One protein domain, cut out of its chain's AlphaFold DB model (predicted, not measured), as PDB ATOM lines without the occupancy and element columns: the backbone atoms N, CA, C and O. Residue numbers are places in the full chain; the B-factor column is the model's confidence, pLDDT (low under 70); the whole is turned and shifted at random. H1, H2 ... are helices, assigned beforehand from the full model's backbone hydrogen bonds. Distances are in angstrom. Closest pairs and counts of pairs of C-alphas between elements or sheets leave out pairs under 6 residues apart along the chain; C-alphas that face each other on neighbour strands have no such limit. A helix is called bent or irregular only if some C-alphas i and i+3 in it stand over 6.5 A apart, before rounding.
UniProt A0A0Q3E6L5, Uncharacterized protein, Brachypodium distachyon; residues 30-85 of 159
ATOM      1  N   PHE A  30     -23.852   7.168  43.126       80.62
ATOM      2  CA  PHE A  30     -24.914   6.211  43.437       80.62
ATOM      3  C   PHE A  30     -25.433   5.526  42.173       80.62
ATOM      4  O   PHE A  30     -25.629   4.309  42.142       80.62
ATOM      5  N   HIS A  31     -25.603   6.284  41.097       80.69
ATOM      6  CA  HIS A  31     -25.917   5.760  39.789       80.69
ATOM      7  C   HIS A  31     -24.801   4.836  39.300       80.69
ATOM      8  O   HIS A  31     -25.075   3.671  39.021       80.69
ATOM      9  N   ALA A  32     -23.555   5.307  39.272       78.44
ATOM     10  CA  ALA A  32     -22.406   4.567  38.760       78.44
ATOM     11  C   ALA A  32     -22.180   3.227  39.477       78.44
ATOM     12  O   ALA A  32     -21.822   2.256  38.823       78.44
ATOM     13  N   LEU A  33     -22.431   3.149  40.789       75.94
ATOM     14  CA  LEU A  33     -22.186   1.944  41.592       75.94
ATOM     15  C   LEU A  33     -23.407   1.031  41.759       75.94
ATOM     16  O   LEU A  33     -23.263  -0.186  41.837       75.94
ATOM     17  N   VAL A  34     -24.609   1.603  41.872       82.38
ATOM     18  CA  VAL A  34     -25.782   0.884  42.408       82.38
ATOM     19  C   VAL A  34     -26.914   0.770  41.387       82.38
ATOM     20  O   VAL A  34     -27.565  -0.280  41.284       82.38
ATOM     21  N   ARG A  35     -27.191   1.842  40.636       84.56
ATOM     22  CA  ARG A  35     -28.371   1.912  39.750       84.56
ATOM     23  C   ARG A  35     -28.056   1.630  38.288       84.56
ATOM     24  O   ARG A  35     -28.931   1.120  37.588       84.56
ATOM     25  N   CYS A  36     -26.837   1.927  37.842       83.81
ATOM     26  CA  CYS A  36     -26.405   1.737  36.467       83.81
ATOM     27  C   CYS A  36     -26.609   0.267  36.060       83.81
ATOM     28  O   CYS A  36     -26.149  -0.636  36.771       83.81
ATOM     29  N   PRO A  37     -27.277  -0.006  34.922       84.06
ATOM     30  CA  PRO A  37     -27.487  -1.368  34.438       84.06
ATOM     31  C   PRO A  37     -26.184  -2.169  34.308       84.06
ATOM     32  O   PRO A  37     -26.151  -3.344  34.667       84.06
ATOM     33  N   ASN A  38     -25.098  -1.519  33.874       79.50
ATOM     34  CA  ASN A  38     -23.786  -2.155  33.733       79.50
ATOM     35  C   ASN A  38     -23.175  -2.519  35.097       79.50
ATOM     36  O   ASN A  38     -22.722  -3.645  35.287       79.50
ATOM     37  N   ALA A  39     -23.241  -1.618  36.080       79.62
ATOM     38  CA  ALA A  39     -22.750  -1.883  37.434       79.62
ATOM     39  C   ALA A  39     -23.528  -3.013  38.124       79.62
ATOM     40  O   ALA A  39     -22.954  -3.869  38.806       79.62
ATOM     41  N   ARG A  40     -24.843  -3.076  37.883       83.88
ATOM     42  CA  ARG A  40     -25.697  -4.182  38.334       83.88
ATOM     43  C   ARG A  40     -25.318  -5.506  37.683       83.88
ATOM     44  O   ARG A  40     -25.298  -6.519  38.379       83.88
ATOM     45  N   ALA A  41     -25.003  -5.507  36.389       80.94
ATOM     46  CA  ALA A  41     -24.556  -6.704  35.683       80.94
ATOM     47  C   ALA A  41     -23.224  -7.230  36.244       80.94
ATOM     48  O   ALA A  41     -23.120  -8.423  36.533       80.94
ATOM     49  N   ILE A  42     -22.253  -6.342  36.491       77.00
ATOM     50  CA  ILE A  42     -20.967  -6.678  37.127       77.00
ATOM     51  C   ILE A  42     -21.203  -7.262  38.523       77.00
ATOM     52  O   ILE A  42     -20.783  -8.381  38.811       77.00
ATOM     53  N   SER A  43     -21.960  -6.551  39.362       78.19
ATOM     54  CA  SER A  43     -22.292  -7.009  40.714       78.19
ATOM     55  C   SER A  43     -22.972  -8.381  40.696       78.19
ATOM     56  O   SER A  43     -22.643  -9.252  41.496       78.19
ATOM     57  N   HIS A  44     -23.910  -8.604  39.771       82.81
ATOM     58  CA  HIS A  44     -24.607  -9.880  39.638       82.81
ATOM     59  C   HIS A  44     -23.671 -11.020  39.218       82.81
ATOM     60  O   HIS A  44     -23.745 -12.098  39.802       82.81
ATOM     61  N   ALA A  45     -22.768 -10.786  38.263       80.88
ATOM     62  CA  ALA A  45     -21.790 -11.783  37.829       80.88
ATOM     63  C   ALA A  45     -20.814 -12.157  38.961       80.88
ATOM     64  O   ALA A  45     -20.531 -13.335  39.195       80.88
ATOM     65  N   MET A  46     -20.345 -11.155  39.709       80.06
ATOM     66  CA  MET A  46     -19.360 -11.334  40.776       80.06
ATOM     67  C   MET A  46     -19.939 -11.982  42.043       80.06
ATOM     68  O   MET A  46     -19.189 -12.595  42.799       80.06
ATOM     69  N   ARG A  47     -21.265 -11.941  42.251       84.75
ATOM     70  CA  ARG A  47     -21.943 -12.583  43.401       84.75
ATOM     71  C   ARG A  47     -21.728 -14.088  43.515       84.75
ATOM     72  O   ARG A  47     -21.920 -14.645  44.588       84.75
ATOM     73  N   SER A  48     -21.362 -14.747  42.419       78.56
ATOM     74  CA  SER A  48     -21.023 -16.173  42.427       78.56
ATOM     75  C   SER A  48     -19.773 -16.481  43.264       78.56
ATOM     76  O   SER A  48     -19.665 -17.574  43.814       78.56
ATOM     77  N   CYS A  49     -18.861 -15.511  43.395       79.56
ATOM     78  CA  CYS A  49     -17.592 -15.662  44.102       79.56
ATOM     79  C   CYS A  49     -17.454 -14.714  45.301       79.56
ATOM     80  O   CYS A  49     -16.689 -15.008  46.218       79.56
ATOM     81  N   TRP A  50     -18.124 -13.557  45.285       79.00
ATOM     82  CA  TRP A  50     -17.967 -12.482  46.271       79.00
ATOM     83  C   TRP A  50     -19.301 -12.202  46.986       79.00
ATOM     84  O   TRP A  50     -20.341 -12.087  46.339       79.00
ATOM     85  N   ASP A  51     -19.280 -12.042  48.316       80.25
ATOM     86  CA  ASP A  51     -20.467 -11.736  49.142       80.25
ATOM     87  C   ASP A  51     -20.838 -10.242  49.056       80.25
ATOM     88  O   ASP A  51     -20.748  -9.476  50.017       80.25
ATOM     89  N   ILE A  52     -21.195  -9.807  47.848       78.62
ATOM     90  CA  ILE A  52     -21.463  -8.405  47.524       78.62
ATOM     91  C   ILE A  52     -22.794  -7.983  48.158       78.62
ATOM     92  O   ILE A  52     -23.813  -8.650  47.930       78.62
ATOM     93  N   PRO A  53     -22.833  -6.860  48.901       78.75
ATOM     94  CA  PRO A  53     -24.070  -6.360  49.480       78.75
ATOM     95  C   PRO A  53     -25.131  -6.121  48.400       78.75
ATOM     96  O   PRO A  53     -24.849  -5.691  47.282       78.75
ATOM     97  N   ASP A  54     -26.384  -6.421  48.736       79.88
ATOM     98  CA  ASP A  54     -27.502  -6.165  47.833       79.88
ATOM     99  C   ASP A  54     -27.615  -4.646  47.567       79.88
ATOM    100  O   ASP A  54     -27.740  -3.891  48.532       79.88
ATOM    101  N   PRO A  55     -27.616  -4.185  46.299       75.69
ATOM    102  CA  PRO A  55     -27.892  -2.808  45.907       75.69
ATOM    103  C   PRO A  55     -29.117  -2.209  46.593       75.69
ATOM    104  O   PRO A  55     -29.121  -1.022  46.888       75.69
ATOM    105  N   ASN A  56     -30.141  -3.015  46.894       78.19
ATOM    106  CA  ASN A  56     -31.344  -2.539  47.583       78.19
ATOM    107  C   ASN A  56     -31.094  -2.150  49.051       78.19
ATOM    108  O   ASN A  56     -31.903  -1.443  49.648       78.19
ATOM    109  N   LYS A  57     -29.993  -2.619  49.645       78.69
ATOM    110  CA  LYS A  57     -29.554  -2.241  50.995       78.69
ATOM    111  C   LYS A  57     -28.700  -0.973  50.994       78.69
ATOM    112  O   LYS A  57     -28.506  -0.390  52.055       78.69
ATOM    113  N   LEU A  58     -28.203  -0.543  49.834       81.56
ATOM    114  CA  LEU A  58     -27.448   0.695  49.689       81.56
ATOM    115  C   LEU A  58     -28.430   1.850  49.490       81.56
ATOM    116  O   LEU A  58     -29.182   1.888  48.518       81.56
ATOM    117  N   GLN A  59     -28.431   2.797  50.425       83.62
ATOM    118  CA  GLN A  59     -29.296   3.972  50.374       83.62
ATOM    119  C   GLN A  59     -28.473   5.218  50.086       83.62
ATOM    120  O   GLN A  59     -27.409   5.411  50.672       83.62
ATOM    121  N   ASN A  60     -28.991   6.089  49.225       80.38
ATOM    122  CA  ASN A  60     -28.404   7.401  49.000       80.38
ATOM    123  C   ASN A  60     -28.829   8.356  50.129       80.38
ATOM    124  O   ASN A  60     -29.874   8.999  50.050       80.38
ATOM    125  N   THR A  61     -28.032   8.429  51.194       81.81
ATOM    126  CA  THR A  61     -28.228   9.348  52.328       81.81
ATOM    127  C   THR A  61     -27.680  10.762  52.076       81.81
ATOM    128  O   THR A  61     -27.634  11.575  52.998       81.81
ATOM    129  N   GLY A  62     -27.290  11.088  50.837       76.12
ATOM    130  CA  GLY A  62     -26.734  12.387  50.450       76.12
ATOM    131  C   GLY A  62     -25.223  12.345  50.174       76.12
ATOM    132  O   GLY A  62     -24.689  11.275  49.885       76.12
ATOM    133  N   PRO A  63     -24.510  13.488  50.260       67.25
ATOM    134  CA  PRO A  63     -23.109  13.619  49.831       67.25
ATOM    135  C   PRO A  63     -22.083  12.676  50.491       67.25
ATOM    136  O   PRO A  63     -20.969  12.582  50.004       67.25
ATOM    137  N   GLY A  64     -22.441  11.950  51.555       69.94
ATOM    138  CA  GLY A  64     -21.574  10.973  52.231       69.94
ATOM    139  C   GLY A  64     -22.109   9.540  52.232       69.94
ATOM    140  O   GLY A  64     -21.634   8.713  53.011       69.94
ATOM    141  N   TRP A  65     -23.116   9.228  51.408       80.44
ATOM    142  CA  TRP A  65     -23.806   7.934  51.464       80.44
ATOM    143  C   TRP A  65     -22.870   6.743  51.269       80.44
ATOM    144  O   TRP A  65     -23.053   5.712  51.910       80.44
ATOM    145  N   PHE A  66     -21.852   6.890  50.419       80.44
ATOM    146  CA  PHE A  66     -20.921   5.812  50.114       80.44
ATOM    147  C   PHE A  66     -20.043   5.478  51.322       80.44
ATOM    148  O   PHE A  66     -19.956   4.318  51.711       80.44
ATOM    149  N   LEU A  67     -19.479   6.489  51.990       77.00
ATOM    150  CA  LEU A  67     -18.703   6.299  53.220       77.00
ATOM    151  C   LEU A  67     -19.568   5.743  54.355       77.00
ATOM    152  O   LEU A  67     -19.130   4.866  55.096       77.00
ATOM    153  N   HIS A  68     -20.815   6.204  54.464       79.38
ATOM    154  CA  HIS A  68     -21.774   5.658  55.422       79.38
ATOM    155  C   HIS A  68     -22.125   4.190  55.121       79.38
ATOM    156  O   HIS A  68     -22.222   3.361  56.024       79.38
ATOM    157  N   ALA A  69     -22.268   3.831  53.846       82.19
ATOM    158  CA  ALA A  69     -22.457   2.445  53.442       82.19
ATOM    159  C   ALA A  69     -21.220   1.596  53.772       82.19
ATOM    160  O   ALA A  69     -21.356   0.511  54.323       82.19
ATOM    161  N   LEU A  70     -20.007   2.091  53.517       82.25
ATOM    162  CA  LEU A  70     -18.777   1.366  53.846       82.25
ATOM    163  C   LEU A  70     -18.591   1.178  55.356       82.25
ATOM    164  O   LEU A  70     -18.158   0.109  55.776       82.25
ATOM    165  N   SER A  71     -18.940   2.173  56.176       81.69
ATOM    166  CA  SER A  71     -18.797   2.088  57.638       81.69
ATOM    167  C   SER A  71     -19.808   1.151  58.302       81.69
ATOM    168  O   SER A  71     -19.566   0.669  59.407       81.69
ATOM    169  N   THR A  72     -20.927   0.869  57.630       84.19
ATOM    170  CA  THR A  72     -21.954  -0.078  58.098       84.19
ATOM    171  C   THR A  72     -21.715  -1.512  57.621       84.19
ATOM    172  O   THR A  72     -22.331  -2.444  58.144       84.19
ATOM    173  N   LEU A  73     -20.816  -1.711  56.653       83.94
ATOM    174  CA  LEU A  73     -20.425  -3.019  56.136       83.94
ATOM    175  C   LEU A  73     -19.224  -3.584  56.902       83.94
ATOM    176  O   LEU A  73     -18.411  -2.858  57.473       83.94
ATOM    177  N   ASP A  74     -19.073  -4.909  56.888       86.62
ATOM    178  CA  ASP A  74     -17.818  -5.517  57.319       86.62
ATOM    179  C   ASP A  74     -16.675  -5.169  56.350       86.62
ATOM    180  O   ASP A  74     -16.890  -4.850  55.178       86.62
ATOM    181  N   LYS A  75     -15.434  -5.261  56.840       79.69
ATOM    182  CA  LYS A  75     -14.230  -4.875  56.083       79.69
ATOM    183  C   LYS A  75     -14.106  -5.606  54.743       79.69
ATOM    184  O   LYS A  75     -13.632  -5.016  53.776       79.69
ATOM    185  N   THR A  76     -14.536  -6.865  54.679       79.75
ATOM    186  CA  THR A  76     -14.457  -7.680  53.464       79.75
ATOM    187  C   THR A  76     -15.466  -7.195  52.427       79.75
ATOM    188  O   THR A  76     -15.103  -6.987  51.272       79.75
ATOM    189  N   LYS A  77     -16.710  -6.926  52.836       81.00
ATOM    190  CA  LYS A  77     -17.751  -6.379  51.950       81.00
ATOM    191  C   LYS A  77     -17.468  -4.954  51.515       81.00
ATOM    192  O   LYS A  77     -17.706  -4.624  50.357       81.00
ATOM    193  N   ALA A  78     -16.932  -4.130  52.411       80.88
ATOM    194  CA  ALA A  78     -16.479  -2.784  52.087       80.88
ATOM    195  C   ALA A  78     -15.375  -2.821  51.018       80.88
ATOM    196  O   ALA A  78     -15.469  -2.121  50.012       80.88
ATOM    197  N   ALA A  79     -14.378  -3.702  51.176       76.81
ATOM    198  CA  ALA A  79     -13.330  -3.903  50.178       76.81
ATOM    199  C   ALA A  79     -13.894  -4.403  48.837       76.81
ATOM    200  O   ALA A  79     -13.537  -3.876  47.791       76.81
ATOM    201  N   MET A  80     -14.819  -5.366  48.847       77.31
ATOM    202  CA  MET A  80     -15.466  -5.852  47.621       77.31
ATOM    203  C   MET A  80     -16.265  -4.752  46.913       77.31
ATOM    204  O   MET A  80     -16.180  -4.634  45.695       77.31
ATOM    205  N   LEU A  81     -17.008  -3.927  47.658       76.88
ATOM    206  CA  LEU A  81     -17.770  -2.809  47.099       76.88
ATOM    207  C   LEU A  81     -16.847  -1.748  46.479       76.88
ATOM    208  O   LEU A  81     -17.147  -1.238  45.401       76.88
ATOM    209  N   LEU A  82     -15.706  -1.472  47.118       75.69
ATOM    210  CA  LEU A  82     -14.656  -0.613  46.565       75.69
ATOM    211  C   LEU A  82     -14.075  -1.181  45.265       75.69
ATOM    212  O   LEU A  82     -13.871  -0.429  44.328       75.69
ATOM    213  N   MET A  83     -13.859  -2.493  45.176       70.44
ATOM    214  CA  MET A  83     -13.311  -3.135  43.972       70.44
ATOM    215  C   MET A  83     -14.299  -3.197  42.790       70.44
ATOM    216  O   MET A  83     -13.873  -3.431  41.662       70.44
ATOM    217  N   ILE A  84     -15.607  -3.057  43.042       69.12
ATOM    218  CA  ILE A  84     -16.670  -3.084  42.013       69.12
ATOM    219  C   ILE A  84     -16.923  -1.704  41.429       69.12
ATOM    220  O   ILE A  84     -17.191  -1.578  40.233       69.12
ATOM    221  N   GLY A  85     -16.855  -0.669  42.268       64.19
ATOM    222  CA  GLY A  85     -16.585   0.652  41.732       64.19
ATOM    223  C   GLY A  85     -15.309   0.572  40.933       64.19
ATOM    224  O   GLY A  85     -14.381  -0.108  41.356       64.19
TER     225      GLY A  85
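AT A GLANCE: This is residues 30 to 85 of the 159 residues of an uncharacterized protein of Brachypodium distachyon (UniProt A0A0Q3E6L5). Four short helices make a loose ring with few contacts between them, and the long link of residues 47 to 64 crosses one face of that ring. H1 and H2 meet at a corner on one side, H4 folds back beside H3 on the other, and the last residues of H4 come near the corner of H1 and H2. The printed part has 56 residues with four named helices, H1, H2, H3 and H4 in that order along the chain, and no named strand. Its class is all helix, with 34 of the 56 residues in the named helices. The whole is compact, with a radius of gyration of the C-alphas of 10.5 A, and its C-alphas span 29 by 24 by 16 A along their three main axes.

IN THESE COORDINATES: H1 is residues 30 to 35, beginning at C-alpha 30 at (-24.914, 6.211, 43.437), and is 6.6 A from first to last C-alpha. It is irregular, but only just: C-alphas 32 and 35 are 6.6 A apart. H2, residues 37 to 46, is 14.3 A long and ends at C-alpha 46 at (-19.360, -11.334, 40.776). Residues 47 to 64 hold no named element. H3, residues 65 to 72, is 10.6 A long. H4, residues 75 to 84, is 14.4 A long and ends at C-alpha 84 at (-16.670, -3.084, 42.013).

HOW THE PARTS SIT: H1 and H2 touch only at the corner by their tight link, where the closest C-alphas, of Leu 33 and Ala 39, are 5.7 A apart; their lines are about perpendicular, at 78 degrees. H1 and H4 are close but not clearly touching, with the closest C-alphas, of Leu 33 and Ile 84, 7.5 A apart. H2 and H4 only just touch, with 3 pairs of C-alphas within 8 A; the closest are those of Ser 43 and Ile 84, 7.0 A apart. They run opposite ways at a steep tilt of 49 degrees. H2 and H3 are apart. H3 and H4 form a helical hairpin and only just touch, with 3 pairs of C-alphas within 8 A, the closest being those of Leu 70 and Ala 78 at 5.1 A. They run opposite ways at a shallow tilt of 31 degrees. H1 and H3 are close but not clearly touching, with the closest C-alphas, of Phe 30 and Phe 66, 7.8 A apart. In H1, H2, H3 and H4 every O i to N i+4 pair is within hydrogen-bond range.

THE WHOLE: The two C-alphas farthest apart are those of Ser 48 and Pro 63, at 30.8 A. The first and last printed C-alphas, of Phe 30 and Gly 85, are 10.2 A apart. The printed part has no cut. The link from H2 to H3, 18 residues, is long; the link from H3 to H4, 2 residues, is tight. The mean pLDDT of the printed part is 79.2, and residues 63 to 64 and 84 to 85 are under 70.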